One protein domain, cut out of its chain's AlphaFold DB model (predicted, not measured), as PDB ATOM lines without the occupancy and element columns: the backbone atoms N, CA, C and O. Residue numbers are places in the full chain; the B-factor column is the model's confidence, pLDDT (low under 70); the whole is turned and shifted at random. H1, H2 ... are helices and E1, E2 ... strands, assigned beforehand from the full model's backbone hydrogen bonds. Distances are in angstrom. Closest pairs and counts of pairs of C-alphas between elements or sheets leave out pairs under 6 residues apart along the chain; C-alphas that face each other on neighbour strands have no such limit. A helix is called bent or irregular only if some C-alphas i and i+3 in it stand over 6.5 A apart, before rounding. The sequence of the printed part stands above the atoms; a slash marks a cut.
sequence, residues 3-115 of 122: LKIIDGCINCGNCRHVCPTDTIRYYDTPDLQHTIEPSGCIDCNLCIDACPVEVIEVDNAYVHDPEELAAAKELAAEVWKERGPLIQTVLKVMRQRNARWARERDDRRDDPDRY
ATOM      1  N   LEU A   3     140.102 155.803 111.342       96.19
ATOM      2  CA  LEU A   3     140.853 157.051 111.438       96.19
ATOM      3  C   LEU A   3     142.107 156.954 110.567       96.19
ATOM      4  O   LEU A   3     142.669 155.871 110.424       96.19
ATOM      5  N   LYS A   4     142.579 158.083 110.041       95.31
ATOM      6  CA  LYS A   4     143.842 158.176 109.300       95.31
ATOM      7  C   LYS A   4     144.679 159.352 109.787       95.31
ATOM      8  O   LYS A   4     144.158 160.335 110.310       95.31
ATOM      9  N   ILE A   5     145.989 159.223 109.622       94.75
ATOM     10  CA  ILE A   5     146.959 160.275 109.925       94.75
ATOM     11  C   ILE A   5     147.241 161.017 108.619       94.75
ATOM     12  O   ILE A   5     147.550 160.380 107.614       94.75
ATOM     13  N   ILE A   6     147.086 162.339 108.636       93.56
ATOM     14  CA  ILE A   6     147.387 163.219 107.501       93.56
ATOM     15  C   ILE A   6     148.755 163.882 107.677       93.56
ATOM     16  O   ILE A   6     149.411 163.728 108.712       93.56
ATOM     17  N   ASP A   7     149.155 164.655 106.670       91.75
ATOM     18  CA  ASP A   7     150.416 165.386 106.665       91.75
ATOM     19  C   ASP A   7     150.607 166.259 107.912       91.75
ATOM     20  O   ASP A   7     149.674 166.851 108.457       91.75
ATOM     21  N   GLY A   8     151.865 166.367 108.344       90.56
ATOM     22  CA  GLY A   8     152.249 167.115 109.544       90.56
ATOM     23  C   GLY A   8     152.464 166.244 110.784       90.56
ATOM     24  O   GLY A   8     152.672 166.773 111.878       90.56
ATOM     25  N   CYS A   9     152.463 164.915 110.642       92.44
ATOM     26  CA  CYS A   9     152.883 164.012 111.708       92.44
ATOM     27  C   CYS A   9     154.347 164.268 112.106       92.44
ATOM     28  O   CYS A   9     155.270 164.093 111.319       92.44
ATOM     29  N   ILE A  10     154.567 164.635 113.373       90.94
ATOM     30  CA  ILE A  10     155.905 164.901 113.939       90.94
ATOM     31  C   ILE A  10     156.561 163.668 114.568       90.94
ATOM     32  O   ILE A  10     157.515 163.789 115.334       90.94
ATOM     33  N   ASN A  11     155.997 162.486 114.321       90.56
ATOM     34  CA  ASN A  11     156.548 161.218 114.780       90.56
ATOM     35  C   ASN A  11     156.762 161.117 116.318       90.56
ATOM     36  O   ASN A  11     157.753 160.584 116.808       90.56
ATOM     37  N   CYS A  12     155.815 161.638 117.113       91.12
ATOM     38  CA  CYS A  12     155.931 161.661 118.582       91.12
ATOM     39  C   CYS A  12     155.524 160.355 119.296       91.12
ATOM     40  O   CYS A  12     155.853 160.176 120.465       91.12
ATOM     41  N   GLY A  13     154.762 159.474 118.637       91.12
ATOM     42  CA  GLY A  13     154.341 158.173 119.180       91.12
ATOM     43  C   GLY A  13     153.180 158.194 120.188       91.12
ATOM     44  O   GLY A  13     152.719 157.131 120.599       91.12
ATOM     45  N   ASN A  14     152.641 159.363 120.561       92.94
ATOM     46  CA  ASN A  14     151.548 159.461 121.544       92.94
ATOM     47  C   ASN A  14     150.309 158.632 121.165       92.94
ATOM     48  O   ASN A  14     149.739 157.956 122.021       92.94
ATOM     49  N   CYS A  15     149.913 158.656 119.889       94.44
ATOM     50  CA  CYS A  15     148.768 157.901 119.376       94.44
ATOM     51  C   CYS A  15     148.920 156.385 119.588       94.44
ATOM     52  O   CYS A  15     147.942 155.710 119.904       94.44
ATOM     53  N   ARG A  16     150.144 155.851 119.497       93.06
ATOM     54  CA  ARG A  16     150.435 154.429 119.717       93.06
ATOM     55  C   ARG A  16     150.201 154.013 121.166       93.06
ATOM     56  O   ARG A  16     149.657 152.946 121.422       93.06
ATOM     57  N   HIS A  17     150.570 154.860 122.125       90.69
ATOM     58  CA  HIS A  17     150.434 154.535 123.548       90.69
ATOM     59  C   HIS A  17     148.981 154.393 124.012       90.69
ATOM     60  O   HIS A  17     148.714 153.681 124.983       90.69
ATOM     61  N   VAL A  18     148.057 155.061 123.318       93.44
ATOM     62  CA  VAL A  18     146.632 155.092 123.665       93.44
ATOM     63  C   VAL A  18     145.774 154.189 122.781       93.44
ATOM     64  O   VAL A  18     144.605 153.990 123.098       93.44
ATOM     65  N   CYS A  19     146.322 153.641 121.691       94.56
ATOM     66  CA  CYS A  19     145.585 152.760 120.791       94.56
ATOM     67  C   CYS A  19     145.310 151.406 121.477       94.56
ATOM     68  O   CYS A  19     146.261 150.700 121.826       94.56
ATOM     69  N   PRO A  20     144.037 151.019 121.682       93.38
ATOM     70  CA  PRO A  20     143.700 149.779 122.376       93.38
ATOM     71  C   PRO A  20     143.869 148.539 121.490       93.38
ATOM     72  O   PRO A  20     144.069 147.452 122.015       93.38
ATOM     73  N   THR A  21     143.824 148.698 120.165       94.12
ATOM     74  CA  THR A  21     143.968 147.610 119.183       94.12
ATOM     75  C   THR A  21     145.357 147.542 118.547       94.12
ATOM     76  O   THR A  21     145.576 146.746 117.642       94.12
ATOM     77  N   ASP A  22     146.297 148.376 119.012       93.19
ATOM     78  CA  ASP A  22     147.672 148.481 118.502       93.19
ATOM     79  C   ASP A  22     147.748 148.539 116.963       93.19
ATOM     80  O   ASP A  22     148.497 147.803 116.325       93.19
ATOM     81  N   THR A  23     146.950 149.411 116.339       94.12
ATOM     82  CA  THR A  23     146.894 149.575 114.871       94.12
ATOM     83  C   THR A  23     147.830 150.641 114.328       94.12
ATOM     84  O   THR A  23     147.960 150.785 113.116       94.12
ATOM     85  N   ILE A  24     148.498 151.394 115.202       94.62
ATOM     86  CA  ILE A  24     149.425 152.446 114.789       94.62
ATOM     87  C   ILE A  24     150.719 151.802 114.291       94.62
ATOM     88  O   ILE A  24     151.385 151.074 115.034       94.62
ATOM     89  N   ARG A  25     151.078 152.063 113.035       91.62
ATOM     90  CA  ARG A  25     152.331 151.618 112.417       91.62
ATOM     91  C   ARG A  25     153.313 152.782 112.345       91.62
ATOM     92  O   ARG A  25     152.934 153.948 112.414       91.62
ATOM     93  N   TYR A  26     154.594 152.443 112.317       85.94
ATOM     94  CA  TYR A  26     155.710 153.377 112.396       85.94
ATOM     95  C   TYR A  26     156.633 153.097 111.191       85.94
ATOM     96  O   TYR A  26     156.878 151.929 110.895       85.94
ATOM     97  N   TYR A  27     157.218 154.138 110.573       68.25
ATOM     98  CA  TYR A  27     158.222 154.043 109.486       68.25
ATOM     99  C   TYR A  27     157.683 153.405 108.195       68.25
ATOM    100  O   TYR A  27     158.453 152.891 107.387       68.25
ATOM    101  N   ASP A  28     156.377 153.420 107.973       67.25
ATOM    102  CA  ASP A  28     155.771 152.827 106.781       67.25
ATOM    103  C   ASP A  28     155.565 153.837 105.641       67.25
ATOM    104  O   ASP A  28     155.125 153.466 104.554       67.25
ATOM    105  N   THR A  29     155.953 155.099 105.854       70.69
ATOM    106  CA  THR A  29     155.942 156.167 104.845       70.69
ATOM    107  C   THR A  29     157.345 156.756 104.626       70.69
ATOM    108  O   THR A  29     158.149 156.793 105.566       70.69
ATOM    109  N   PRO A  30     157.660 157.266 103.413       71.06
ATOM    110  CA  PRO A  30     158.932 157.945 103.131       71.06
ATOM    111  C   PRO A  30     159.220 159.132 104.061       71.06
ATOM    112  O   PRO A  30     160.374 159.406 104.377       71.06
ATOM    113  N   ASP A  31     158.163 159.788 104.540       73.81
ATOM    114  CA  ASP A  31     158.232 160.970 105.401       73.81
ATOM    115  C   ASP A  31     158.338 160.624 106.898       73.81
ATOM    116  O   ASP A  31     158.226 161.502 107.754       73.81
ATOM    117  N   LEU A  32     158.558 159.342 107.232       81.44
ATOM    118  CA  LEU A  32     158.666 158.832 108.606       81.44
ATOM    119  C   LEU A  32     157.425 159.154 109.462       81.44
ATOM    120  O   LEU A  32     157.516 159.276 110.687       81.44
ATOM    121  N   GLN A  33     156.265 159.296 108.819       88.25
ATOM    122  CA  GLN A  33     154.984 159.493 109.484       88.25
ATOM    123  C   GLN A  33     154.450 158.150 109.986       88.25
ATOM    124  O   GLN A  33     154.701 157.100 109.393       88.25
ATOM    125  N   HIS A  34     153.705 158.201 111.088       92.75
ATOM    126  CA  HIS A  34     152.885 157.075 111.518       92.75
ATOM    127  C   HIS A  34     151.668 156.927 110.605       92.75
ATOM    128  O   HIS A  34     151.125 157.934 110.149       92.75
ATOM    129  N   THR A  35     151.155 155.709 110.480       93.88
ATOM    130  CA  THR A  35     149.849 155.432 109.870       93.88
ATOM    131  C   THR A  35     148.960 154.632 110.816       93.88
ATOM    132  O   THR A  35     149.396 154.124 111.856       93.88
ATOM    133  N   ILE A  36     147.680 154.551 110.465       94.69
ATOM    134  CA  ILE A  36     146.697 153.708 111.138       94.69
ATOM    135  C   ILE A  36     146.353 152.579 110.177       94.69
ATOM    136  O   ILE A  36     145.861 152.848 109.086       94.69
ATOM    137  N   GLU A  37     146.584 151.337 110.598       93.69
ATOM    138  CA  GLU A  37     146.049 150.160 109.917       93.69
ATOM    139  C   GLU A  37     144.516 150.182 110.047       93.69
ATOM    140  O   GLU A  37     143.999 150.036 111.166       93.69
ATOM    141  N   PRO A  38     143.772 150.422 108.950       92.81
ATOM    142  CA  PRO A  38     142.350 150.698 109.039       92.81
ATOM    143  C   PRO A  38     141.554 149.466 109.468       92.81
ATOM    144  O   PRO A  38     140.599 149.637 110.212       92.81
ATOM    145  N   SER A  39     141.982 148.247 109.116       91.31
ATOM    146  CA  SER A  39     141.277 146.989 109.435       91.31
ATOM    147  C   SER A  39     141.036 146.768 110.933       91.31
ATOM    148  O   SER A  39     139.952 146.353 111.337       91.31
ATOM    149  N   GLY A  40     142.000 147.122 111.788       92.00
ATOM    150  CA  GLY A  40     141.869 146.995 113.245       92.00
ATOM    151  C   GLY A  40     141.367 148.257 113.957       92.00
ATOM    152  O   GLY A  40     141.319 148.294 115.194       92.00
ATOM    153  N   CYS A  41     141.108 149.346 113.227       95.62
ATOM    154  CA  CYS A  41     140.634 150.586 113.830       95.62
ATOM    155  C   CYS A  41     139.208 150.386 114.360       95.62
ATOM    156  O   CYS A  41     138.380 149.755 113.723       95.62
ATOM    157  N   ILE A  42     138.902 150.921 115.541       95.00
ATOM    158  CA  ILE A  42     137.557 150.808 116.135       95.00
ATOM    159  C   ILE A  42     136.869 152.160 116.318       95.00
ATOM    160  O   ILE A  42     135.881 152.244 117.043       95.00
ATOM    161  N   ASP A  43     137.421 153.215 115.711       93.81
ATOM    162  CA  ASP A  43     136.874 154.577 115.760       93.81
ATOM    163  C   ASP A  43     136.643 155.099 117.198       93.81
ATOM    164  O   ASP A  43     135.621 155.684 117.547       93.81
ATOM    165  N   CYS A  44     137.603 154.831 118.092       94.00
ATOM    166  CA  CYS A  44     137.503 155.186 119.515       94.00
ATOM    167  C   CYS A  44     137.982 156.610 119.855       94.00
ATOM    168  O   CYS A  44     137.895 157.019 121.012       94.00
ATOM    169  N   ASN A  45     138.530 157.346 118.883       94.06
ATOM    170  CA  ASN A  45     139.017 158.732 119.000       94.06
ATOM    171  C   ASN A  45     140.130 159.007 120.032       94.06
ATOM    172  O   ASN A  45     140.569 160.145 120.177       94.06
ATOM    173  N   LEU A  46     140.677 157.985 120.695       94.12
ATOM    174  CA  LEU A  46     141.737 158.172 121.696       94.12
ATOM    175  C   LEU A  46     143.019 158.768 121.100       94.12
ATOM    176  O   LEU A  46     143.681 159.591 121.730       94.12
ATOM    177  N   CYS A  47     143.381 158.361 119.881       95.12
ATOM    178  CA  CYS A  47     144.560 158.886 119.201       95.12
ATOM    179  C   CYS A  47     144.408 160.364 118.811       95.12
ATOM    180  O   CYS A  47     145.414 161.075 118.833       95.12
ATOM    181  N   ILE A  48     143.185 160.828 118.525       94.19
ATOM    182  CA  ILE A  48     142.885 162.237 118.231       94.19
ATOM    183  C   ILE A  48     143.230 163.087 119.454       94.19
ATOM    184  O   ILE A  48     144.056 163.992 119.359       94.19
ATOM    185  N   ASP A  49     142.709 162.715 120.627       91.31
ATOM    186  CA  ASP A  49     142.990 163.404 121.895       91.31
ATOM    187  C   ASP A  49     144.484 163.423 122.254       91.31
ATOM    188  O   ASP A  49     144.981 164.354 122.897       91.31
ATOM    189  N   ALA A  50     145.209 162.371 121.872       93.88
ATOM    190  CA  ALA A  50     146.626 162.213 122.167       93.88
ATOM    191  C   ALA A  50     147.543 162.995 121.212       93.88
ATOM    192  O   ALA A  50     148.692 163.279 121.575       93.88
ATOM    193  N   CYS A  51     147.074 163.341 120.011       93.94
ATOM    194  CA  CYS A  51     147.888 163.970 118.978       93.94
ATOM    195  C   CYS A  51     148.112 165.468 119.272       93.94
ATOM    196  O   CYS A  51     147.168 166.250 119.202       93.94
ATOM    197  N   PRO A  52     149.350 165.918 119.559       91.69
ATOM    198  CA  PRO A  52     149.617 167.318 119.911       91.69
ATOM    199  C   PRO A  52     149.529 168.284 118.721       91.69
ATOM    200  O   PRO A  52     149.473 169.496 118.915       91.69
ATOM    201  N   VAL A  53     149.578 167.755 117.496       92.31
ATOM    202  CA  VAL A  53     149.581 168.529 116.247       92.31
ATOM    203  C   VAL A  53     148.281 168.386 115.458       92.31
ATOM    204  O   VAL A  53     148.172 168.980 114.396       92.31
ATOM    205  N   GLU A  54     147.297 167.655 115.993       93.06
ATOM    206  CA  GLU A  54     145.924 167.591 115.461       93.06
ATOM    207  C   GLU A  54     145.832 167.083 114.004       93.06
ATOM    208  O   GLU A  54     144.974 167.505 113.242       93.06
ATOM    209  N   VAL A  55     146.703 166.140 113.624       94.44
ATOM    210  CA  VAL A  55     146.794 165.565 112.259       94.44
ATOM    211  C   VAL A  55     146.120 164.192 112.113       94.44
ATOM    212  O   VAL A  55     146.578 163.348 111.347       94.44
ATOM    213  N   ILE A  56     145.069 163.916 112.889       95.88
ATOM    214  CA  ILE A  56     144.309 162.655 112.803       95.88
ATOM    215  C   ILE A  56     142.853 162.976 112.491       95.88
ATOM    216  O   ILE A  56     142.211 163.696 113.253       95.88
ATOM    217  N   GLU A  57     142.334 162.417 111.399       95.50
ATOM    218  CA  GLU A  57     140.972 162.663 110.918       95.50
ATOM    219  C   GLU A  57     140.221 161.365 110.603       95.50
ATOM    220  O   GLU A  57     140.809 160.286 110.504       95.50
ATOM    221  N   VAL A  58     138.901 161.478 110.445       94.38
ATOM    222  CA  VAL A  58     138.044 160.362 110.034       94.38
ATOM    223  C   VAL A  58     138.259 160.072 108.553       94.38
ATOM    224  O   VAL A  58     138.105 160.949 107.702       94.38
ATOM    225  N   ASP A  59     138.569 158.819 108.237       93.44
ATOM    226  CA  ASP A  59     138.583 158.321 106.872       93.44
ATOM    227  C   ASP A  59     137.197 157.806 106.470       93.44
ATOM    228  O   ASP A  59     136.804 156.670 106.756       93.44
ATOM    229  N   ASN A  60     136.449 158.668 105.782       89.19
ATOM    230  CA  ASN A  60     135.127 158.339 105.248       89.19
ATOM    231  C   ASN A  60     135.184 157.412 104.023       89.19
ATOM    232  O   ASN A  60     134.148 156.877 103.633       89.19
ATOM    233  N   ALA A  61     136.352 157.231 103.394       89.81
ATOM    234  CA  ALA A  61     136.492 156.347 102.239       89.81
ATOM    235  C   ALA A  61     136.586 154.870 102.650       89.81
ATOM    236  O   ALA A  61     136.251 153.989 101.859       89.81
ATOM    237  N   TYR A  62     137.012 154.594 103.887       89.06
ATOM    238  CA  TYR A  62     137.193 153.235 104.380       89.06
ATOM    239  C   TYR A  62     135.925 152.670 105.041       89.06
ATOM    240  O   TYR A  62     135.407 153.189 106.041       89.06
ATOM    241  N   VAL A  63     135.459 151.539 104.513       90.69
ATOM    242  CA  VAL A  63     134.354 150.751 105.067       90.69
ATOM    243  C   VAL A  63     134.935 149.490 105.696       90.69
ATOM    244  O   VAL A  63     135.646 148.744 105.036       90.69
ATOM    245  N   HIS A  64     134.627 149.270 106.974       88.75
ATOM    246  CA  HIS A  64     135.063 148.071 107.685       88.75
ATOM    247  C   HIS A  64     134.299 146.843 107.219       88.75
ATOM    248  O   HIS A  64     133.076 146.907 107.047       88.75
ATOM    249  N   ASP A  65     135.000 145.716 107.170       92.88
ATOM    250  CA  ASP A  65     134.343 144.425 107.253       92.88
ATOM    251  C   ASP A  65     133.718 144.238 108.658       92.88
ATOM    252  O   ASP A  65     134.367 144.531 109.673       92.88
ATOM    253  N   PRO A  66     132.444 143.809 108.759       92.31
ATOM    254  CA  PRO A  66     131.779 143.638 110.047       92.31
ATOM    255  C   PRO A  66     132.451 142.624 110.980       92.31
ATOM    256  O   PRO A  66     132.429 142.834 112.196       92.31
ATOM    257  N   GLU A  67     133.026 141.543 110.446       91.94
ATOM    258  CA  GLU A  67     133.668 140.494 111.243       91.94
ATOM    259  C   GLU A  67     135.005 140.990 111.802       91.94
ATOM    260  O   GLU A  67     135.255 140.870 113.005       91.94
ATOM    261  N   GLU A  68     135.818 141.646 110.967       89.12
ATOM    262  CA  GLU A  68     137.078 142.268 111.396       89.12
ATOM    263  C   GLU A  68     136.840 143.325 112.485       89.12
ATOM    264  O   GLU A  68     137.525 143.346 113.513       89.12
ATOM    265  N   LEU A  69     135.817 144.169 112.311       92.62
ATOM    266  CA  LEU A  69     135.469 145.199 113.289       92.62
ATOM    267  C   LEU A  69     134.981 144.602 114.615       92.62
ATOM    268  O   LEU A  69     135.269 145.155 115.681       92.62
ATOM    269  N   ALA A  70     134.226 143.503 114.571       93.06
ATOM    270  CA  ALA A  70     133.776 142.811 115.774       93.06
ATOM    271  C   ALA A  70     134.966 142.238 116.557       93.06
ATOM    272  O   ALA A  70     135.088 142.506 117.755       93.06
ATOM    273  N   ALA A  71     135.885 141.553 115.871       91.25
ATOM    274  CA  ALA A  71     137.095 141.006 116.477       91.25
ATOM    275  C   ALA A  71     137.989 142.108 117.078       91.25
ATOM    276  O   ALA A  71     138.462 141.990 118.212       91.25
ATOM    277  N   ALA A  72     138.172 143.225 116.366       92.81
ATOM    278  CA  ALA A  72     138.953 144.360 116.854       92.81
ATOM    279  C   ALA A  72     138.335 144.996 118.113       92.81
ATOM    280  O   ALA A  72     139.051 145.368 119.047       92.81
ATOM    281  N   LYS A  73     137.002 145.102 118.174       93.56
ATOM    282  CA  LYS A  73     136.289 145.613 119.355       93.56
ATOM    283  C   LYS A  73     136.403 144.679 120.554       93.56
ATOM    284  O   LYS A  73     136.549 145.168 121.673       93.56
ATOM    285  N   GLU A  74     136.355 143.370 120.337       93.00
ATOM    286  CA  GLU A  74     136.550 142.382 121.399       93.00
ATOM    287  C   GLU A  74     137.968 142.468 121.977       93.00
ATOM    288  O   GLU A  74     138.131 142.617 123.189       93.00
ATOM    289  N   LEU A  75     138.990 142.522 121.112       89.50
ATOM    290  CA  LEU A  75     140.374 142.753 121.532       89.50
ATOM    291  C   LEU A  75     140.507 144.045 122.351       89.50
ATOM    292  O   LEU A  75     141.110 144.047 123.426       89.50
ATOM    293  N   ALA A  76     139.919 145.142 121.871       90.56
ATOM    294  CA  ALA A  76     139.948 146.415 122.581       90.56
ATOM    295  C   ALA A  76     139.292 146.327 123.966       90.56
ATOM    296  O   ALA A  76     139.799 146.926 124.914       90.56
ATOM    297  N   ALA A  77     138.185 145.590 124.095       91.25
ATOM    298  CA  ALA A  77     137.485 145.406 125.360       91.25
ATOM    299  C   ALA A  77     138.337 144.639 126.382       91.25
ATOM    300  O   ALA A  77     138.387 145.038 127.547       91.25
ATOM    301  N   GLU A  78     139.050 143.593 125.956       89.69
ATOM    302  CA  GLU A  78     139.976 142.860 126.827       89.69
ATOM    303  C   GLU A  78     141.154 143.737 127.262       89.69
ATOM    304  O   GLU A  78     141.417 143.880 128.458       89.69
ATOM    305  N   VAL A  79     141.792 144.436 126.317       88.00
ATOM    306  CA  VAL A  79     142.876 145.387 126.615       88.00
ATOM    307  C   VAL A  79     142.413 146.469 127.594       88.00
ATOM    308  O   VAL A  79     143.170 146.890 128.475       88.00
ATOM    309  N   TRP A  80     141.165 146.922 127.475       84.88
ATOM    310  CA  TRP A  80     140.609 147.959 128.338       84.88
ATOM    311  C   TRP A  80     140.465 147.525 129.798       84.88
ATOM    312  O   TRP A  80     140.664 148.354 130.688       84.88
ATOM    313  N   LYS A  81     140.176 146.245 130.069       89.12
ATOM    314  CA  LYS A  81     140.093 145.726 131.447       89.12
ATOM    315  C   LYS A  81     141.415 145.897 132.192       89.12
ATOM    316  O   LYS A  81     141.413 146.236 133.372       89.12
ATOM    317  N   GLU A  82     142.533 145.716 131.496       86.50
ATOM    318  CA  GLU A  82     143.870 145.799 132.088       86.50
ATOM    319  C   GLU A  82     144.445 147.220 132.051       86.50
ATOM    320  O   GLU A  82     145.009 147.707 133.033       86.50
ATOM    321  N   ARG A  83     144.310 147.912 130.914       87.69
ATOM    322  CA  ARG A  83     145.015 149.177 130.638       87.69
ATOM    323  C   ARG A  83     144.135 150.419 130.738       87.69
ATOM    324  O   ARG A  83     144.675 151.526 130.740       87.69
ATOM    325  N   GLY A  84     142.816 150.277 130.858       86.75
ATOM    326  CA  GLY A  84     141.856 151.387 130.864       86.75
ATOM    327  C   GLY A  84     142.186 152.510 131.862       86.75
ATOM    328  O   GLY A  84     142.288 153.667 131.444       86.75
ATOM    329  N   PRO A  85     142.435 152.219 133.157       89.12
ATOM    330  CA  PRO A  85     142.776 153.250 134.147       89.12
ATOM    331  C   PRO A  85     144.060 154.025 133.816       89.12
ATOM    332  O   PRO A  85     144.136 155.244 134.014       89.12
ATOM    333  N   LEU A  86     145.067 153.334 133.277       87.81
ATOM    334  CA  LEU A  86     146.317 153.954 132.851       87.81
ATOM    335  C   LEU A  86     146.097 154.834 131.616       87.81
ATOM    336  O   LEU A  86     146.527 155.985 131.619       87.81
ATOM    337  N   ILE A  87     145.392 154.329 130.597       87.31
ATOM    338  CA  ILE A  87     145.075 155.078 129.370       87.31
ATOM    339  C   ILE A  87     144.344 156.381 129.718       87.31
ATOM    340  O   ILE A  87     144.729 157.446 129.240       87.31
ATOM    341  N   GLN A  88     143.359 156.331 130.618       86.31
ATOM    342  CA  GLN A  88     142.634 157.522 131.077       86.31
ATOM    343  C   GLN A  88     143.544 158.534 131.788       86.31
ATOM    344  O   GLN A  88     143.472 159.740 131.539       86.31
ATOM    345  N   THR A  89     144.441 158.050 132.648       88.88
ATOM    346  CA  THR A  89     145.411 158.904 133.349       88.88
ATOM    347  C   THR A  89     146.373 159.572 132.365       88.88
ATOM    348  O   THR A  89     146.614 160.777 132.448       88.88
ATOM    349  N   VAL A  90     146.880 158.812 131.394       87.81
ATOM    350  CA  VAL A  90     147.774 159.306 130.342       87.81
ATOM    351  C   VAL A  90     147.072 160.355 129.482       87.81
ATOM    352  O   VAL A  90     147.623 161.438 129.289       87.81
ATOM    353  N   LEU A  91     145.840 160.098 129.038       87.44
ATOM    354  CA  LEU A  91     145.057 161.051 128.246       87.44
ATOM    355  C   LEU A  91     144.807 162.359 128.999       87.44
ATOM    356  O   LEU A  91     144.911 163.432 128.411       87.44
ATOM    357  N   LYS A  92     144.550 162.308 130.311       87.94
ATOM    358  CA  LYS A  92     144.416 163.520 131.133       87.94
ATOM    359  C   LYS A  92     145.682 164.383 131.087       87.94
ATOM    360  O   LYS A  92     145.585 165.597 130.915       87.94
ATOM    361  N   VAL A  93     146.859 163.767 131.214       87.50
ATOM    362  CA  VAL A  93     148.151 164.470 131.126       87.50
ATOM    363  C   VAL A  93     148.394 164.988 129.707       87.50
ATOM    364  O   VAL A  93     148.817 166.132 129.532       87.50
ATOM    365  N   MET A  94     148.102 164.176 128.690       87.56
ATOM    366  CA  MET A  94     148.246 164.562 127.287       87.56
ATOM    367  C   MET A  94     147.372 165.767 126.950       87.56
ATOM    368  O   MET A  94     147.899 166.734 126.421       87.56
ATOM    369  N   ARG A  95     146.095 165.797 127.353       85.31
ATOM    370  CA  ARG A  95     145.206 166.952 127.131       85.31
ATOM    371  C   ARG A  95     145.769 168.247 127.720       85.31
ATOM    372  O   ARG A  95     145.748 169.281 127.060       85.31
ATOM    373  N   GLN A  96     146.327 168.203 128.932       85.00
ATOM    374  CA  GLN A  96     146.958 169.377 129.550       85.00
ATOM    375  C   GLN A  96     148.185 169.855 128.761       85.00
ATOM    376  O   GLN A  96     148.359 171.056 128.537       85.00
ATOM    377  N   ARG A  97     149.029 168.917 128.316       85.12
ATOM    378  CA  ARG A  97     150.219 169.212 127.507       85.12
ATOM    379  C   ARG A  97     149.853 169.719 126.113       85.12
ATOM    380  O   ARG A  97     150.458 170.687 125.668       85.12
ATOM    381  N   ASN A  98     148.853 169.124 125.472       87.25
ATOM    382  CA  ASN A  98     148.363 169.501 124.149       87.25
ATOM    383  C   ASN A  98     147.716 170.891 124.193       87.25
ATOM    384  O   ASN A  98     148.015 171.716 123.344       87.25
ATOM    385  N   ALA A  99     146.954 171.224 125.241       84.50
ATOM    386  CA  ALA A  99     146.431 172.580 125.431       84.50
ATOM    387  C   ALA A  99     147.550 173.626 125.597       84.50
ATOM    388  O   ALA A  99     147.465 174.731 125.063       84.50
ATOM    389  N   ARG A 100     148.624 173.283 126.320       84.69
ATOM    390  CA  ARG A 100     149.819 174.136 126.413       84.69
ATOM    391  C   ARG A 100     150.506 174.278 125.051       84.69
ATOM    392  O   ARG A 100     150.893 175.382 124.695       84.69
ATOM    393  N   TRP A 101     150.638 173.184 124.304       84.00
ATOM    394  CA  TRP A 101     151.229 173.178 122.967       84.00
ATOM    395  C   TRP A 101     150.432 174.041 121.988       84.00
ATOM    396  O   TRP A 101     151.020 174.845 121.273       84.00
ATOM    397  N   ALA A 102     149.103 173.922 121.991       82.81
ATOM    398  CA  ALA A 102     148.210 174.734 121.174       82.81
ATOM    399  C   ALA A 102     148.409 176.228 121.460       82.81
ATOM    400  O   ALA A 102     148.660 176.986 120.530       82.81
ATOM    401  N   ARG A 103     148.450 176.628 122.742       82.44
ATOM    402  CA  ARG A 103     148.755 178.015 123.136       82.44
ATOM    403  C   ARG A 103     150.115 178.490 122.633       82.44
ATOM    404  O   ARG A 103     150.212 179.582 122.096       82.44
ATOM    405  N   GLU A 104     151.167 177.684 122.783       84.00
ATOM    406  CA  GLU A 104     152.510 178.048 122.302       84.00
ATOM    407  C   GLU A 104     152.591 178.142 120.774       84.00
ATOM    408  O   GLU A 104     153.344 178.959 120.241       84.00
ATOM    409  N   ARG A 105     151.834 177.304 120.063       82.94
ATOM    410  CA  ARG A 105     151.714 177.340 118.605       82.94
ATOM    411  C   ARG A 105     150.975 178.596 118.149       82.94
ATOM    412  O   ARG A 105     151.438 179.238 117.211       82.94
ATOM    413  N   ASP A 106     149.872 178.936 118.809       84.62
ATOM    414  CA  ASP A 106     149.084 180.132 118.510       84.62
ATOM    415  C   ASP A 106     149.883 181.405 118.827       84.62
ATOM    416  O   ASP A 106     150.016 182.255 117.958       84.62
ATOM    417  N   ASP A 107     150.549 181.481 119.985       84.12
ATOM    418  CA  ASP A 107     151.449 182.590 120.351       84.12
ATOM    419  C   ASP A 107     152.575 182.776 119.318       84.12
ATOM    420  O   ASP A 107     152.842 183.885 118.868       84.12
ATOM    421  N   ARG A 108     153.193 181.679 118.857       85.19
ATOM    422  CA  ARG A 108     154.219 181.728 117.803       85.19
ATOM    423  C   ARG A 108     153.668 182.193 116.452       85.19
ATOM    424  O   ARG A 108     154.405 182.834 115.703       85.19
ATOM    425  N   ARG A 109     152.436 181.810 116.106       86.31
ATOM    426  CA  ARG A 109     151.774 182.211 114.856       86.31
ATOM    427  C   ARG A 109     151.389 183.689 114.895       86.31
ATOM    428  O   ARG A 109     151.601 184.380 113.903       86.31
ATOM    429  N   ASP A 110     150.836 184.137 116.015       88.69
ATOM    430  CA  ASP A 110     150.211 185.449 116.146       88.69
ATOM    431  C   ASP A 110     151.244 186.548 116.483       88.69
ATOM    432  O   ASP A 110     151.129 187.658 115.965       88.69
ATOM    433  N   ASP A 111     152.286 186.249 117.278       88.56
ATOM    434  CA  ASP A 111     153.394 187.170 117.597       88.56
ATOM    435  C   ASP A 111     154.750 186.427 117.749       88.56
ATOM    436  O   ASP A 111     155.193 186.078 118.854       88.56
ATOM    437  N   PRO A 112     155.461 186.167 116.635       89.31
ATOM    438  CA  PRO A 112     156.708 185.403 116.656       89.31
ATOM    439  C   PRO A 112     157.851 186.098 117.413       89.31
ATOM    440  O   PRO A 112     158.739 185.405 117.921       89.31
ATOM    441  N   ASP A 113     157.858 187.429 117.516       90.31
ATOM    442  CA  ASP A 113     158.902 188.167 118.238       90.31
ATOM    443  C   ASP A 113     158.658 188.141 119.753       90.31
ATOM    444  O   ASP A 113     159.593 187.904 120.533       90.31
ATOM    445  N   ARG A 114     157.398 188.243 120.190       85.88
ATOM    446  CA  ARG A 114     157.004 187.957 121.575       85.88
ATOM    447  C   ARG A 114     157.353 186.525 121.971       85.88
ATOM    448  O   ARG A 114     157.993 186.330 123.006       85.88
ATOM    449  N   TYR A 115     157.025 185.543 121.130       85.69
ATOM    450  CA  TYR A 115     157.390 184.147 121.372       85.69
ATOM    451  C   TYR A 115     158.913 183.981 121.548       85.69
ATOM    452  O   TYR A 115     159.365 183.355 122.511       85.69
TER     453      TYR A 115
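This is residues 3 to 115 of the 122 residues of the protein "4Fe-4S dicluster domain-containing protein" of Dehalococcoidia bacterium (UniProt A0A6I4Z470). Picture a small core made largely of loops, with the two short helices H1 and H2 touching each other near its middle and a two-strand ribbon, E1 with E2, at one edge; one very long bent helix, H3, goes round the outside of this core like a large L. The first arm of the L, H3a, runs along one side of the core without touching H1 or H2, while the second, H3b, passes over both and runs on beyond them, so that residues 108 to 114 stick out with the short H4 at the tip. The printed part has 113 residues with four named helices and two named strands, in the order E1, H1, H2, E2, H3, H4; the class is mostly helix, and the sheet, E1 - E2, is antiparallel. The whole is only just compact, close to loose, with a radius of gyration of the C-alphas of 15.6 A, and it is elongated, spanning 54 by 33 by 23 A.

Begin at residues 3 to 5, strand E1, and look across to residues 56 to 59, strand E2, its antiparallel neighbour, at 131 degrees between their directions. The C-alphas of Leu 3 and Val 58 face each other at 4.6 A; N 4 and O 57 are within hydrogen-bond range at 2.9 A, and N 57 and O 4 at 3.0 A. Next find H1, residues 14 to 18, and H2, residues 46 to 50: they touch, with the C-alphas of Cys 15 and Cys 47 closest at 4.3 A. H2 and E1 are near each other, with 6 pairs of C-alphas within 10 A, and the closest C-alphas of H2 and E2, those of Ile 48 and Ile 56, are 5.6 A apart. Between H1 and H2, residues 24 to 25 pair with residues 35 to 36, antiparallel. Now go to H3, residues 66 to 110, assigned as one helix by its hydrogen bonds but bent: C-alphas 82 and 85 are 7.8 A apart, and its arms, H3a at residues 66 to 82 and H3b at residues 85 to 110, stand about perpendicular at 78 degrees. H3a touches no helix, and it is apart from E1. H3b touches H1 with residues 87 to 91 alone, the C-alphas of Val 18 and Ile 87 being closest at 5.9 A. It touches H2 with residues 91 to 98 alone, closest at the C-alphas of Ala 50 and Met 94, 5.9 A. Farther along, its residues 104 to 108 alone touch H4, residues 112 to 115, the closest C-alphas being those of Arg 108 and Tyr 115 at 5.4 A. Every O i to N i+4 pair is within hydrogen-bond range in H2 and H3b; H3a has 12 of 13, H1 has 0 of 1 but 2 of 2 O i to N i+3 pairs, and H4 is too short for an O i to N i+4 pair.

Find C-alpha 3 at (140.853, 157.051, 111.438), where E1 begins; it ends at Ile 5. H1 runs from Asn 14 to Val 18, H2 from Leu 46 to Ala 50, and E2 from Ile 56 to Asp 59, 9.3 A. From C-alpha 66 at (131.779, 143.638, 110.047), H3a runs 25.2 A to Glu 82. H3b then runs 37.6 A from Pro 85 to Asp 110. H4 goes from Pro 112 to Tyr 115, whose C-alpha is at (157.390, 184.147, 121.372).

The two C-alphas farthest apart, those of Glu 67 and Asp 113, are 54.4 A from each other. The printed part has no cut. Look for the long link at residues 19 to 45, between H1 and H2; the links from H2 to E2 and from H3 to H4 are tight. The mean pLDDT of the printed part is 89.5, and residues 27 to 28 are under 70.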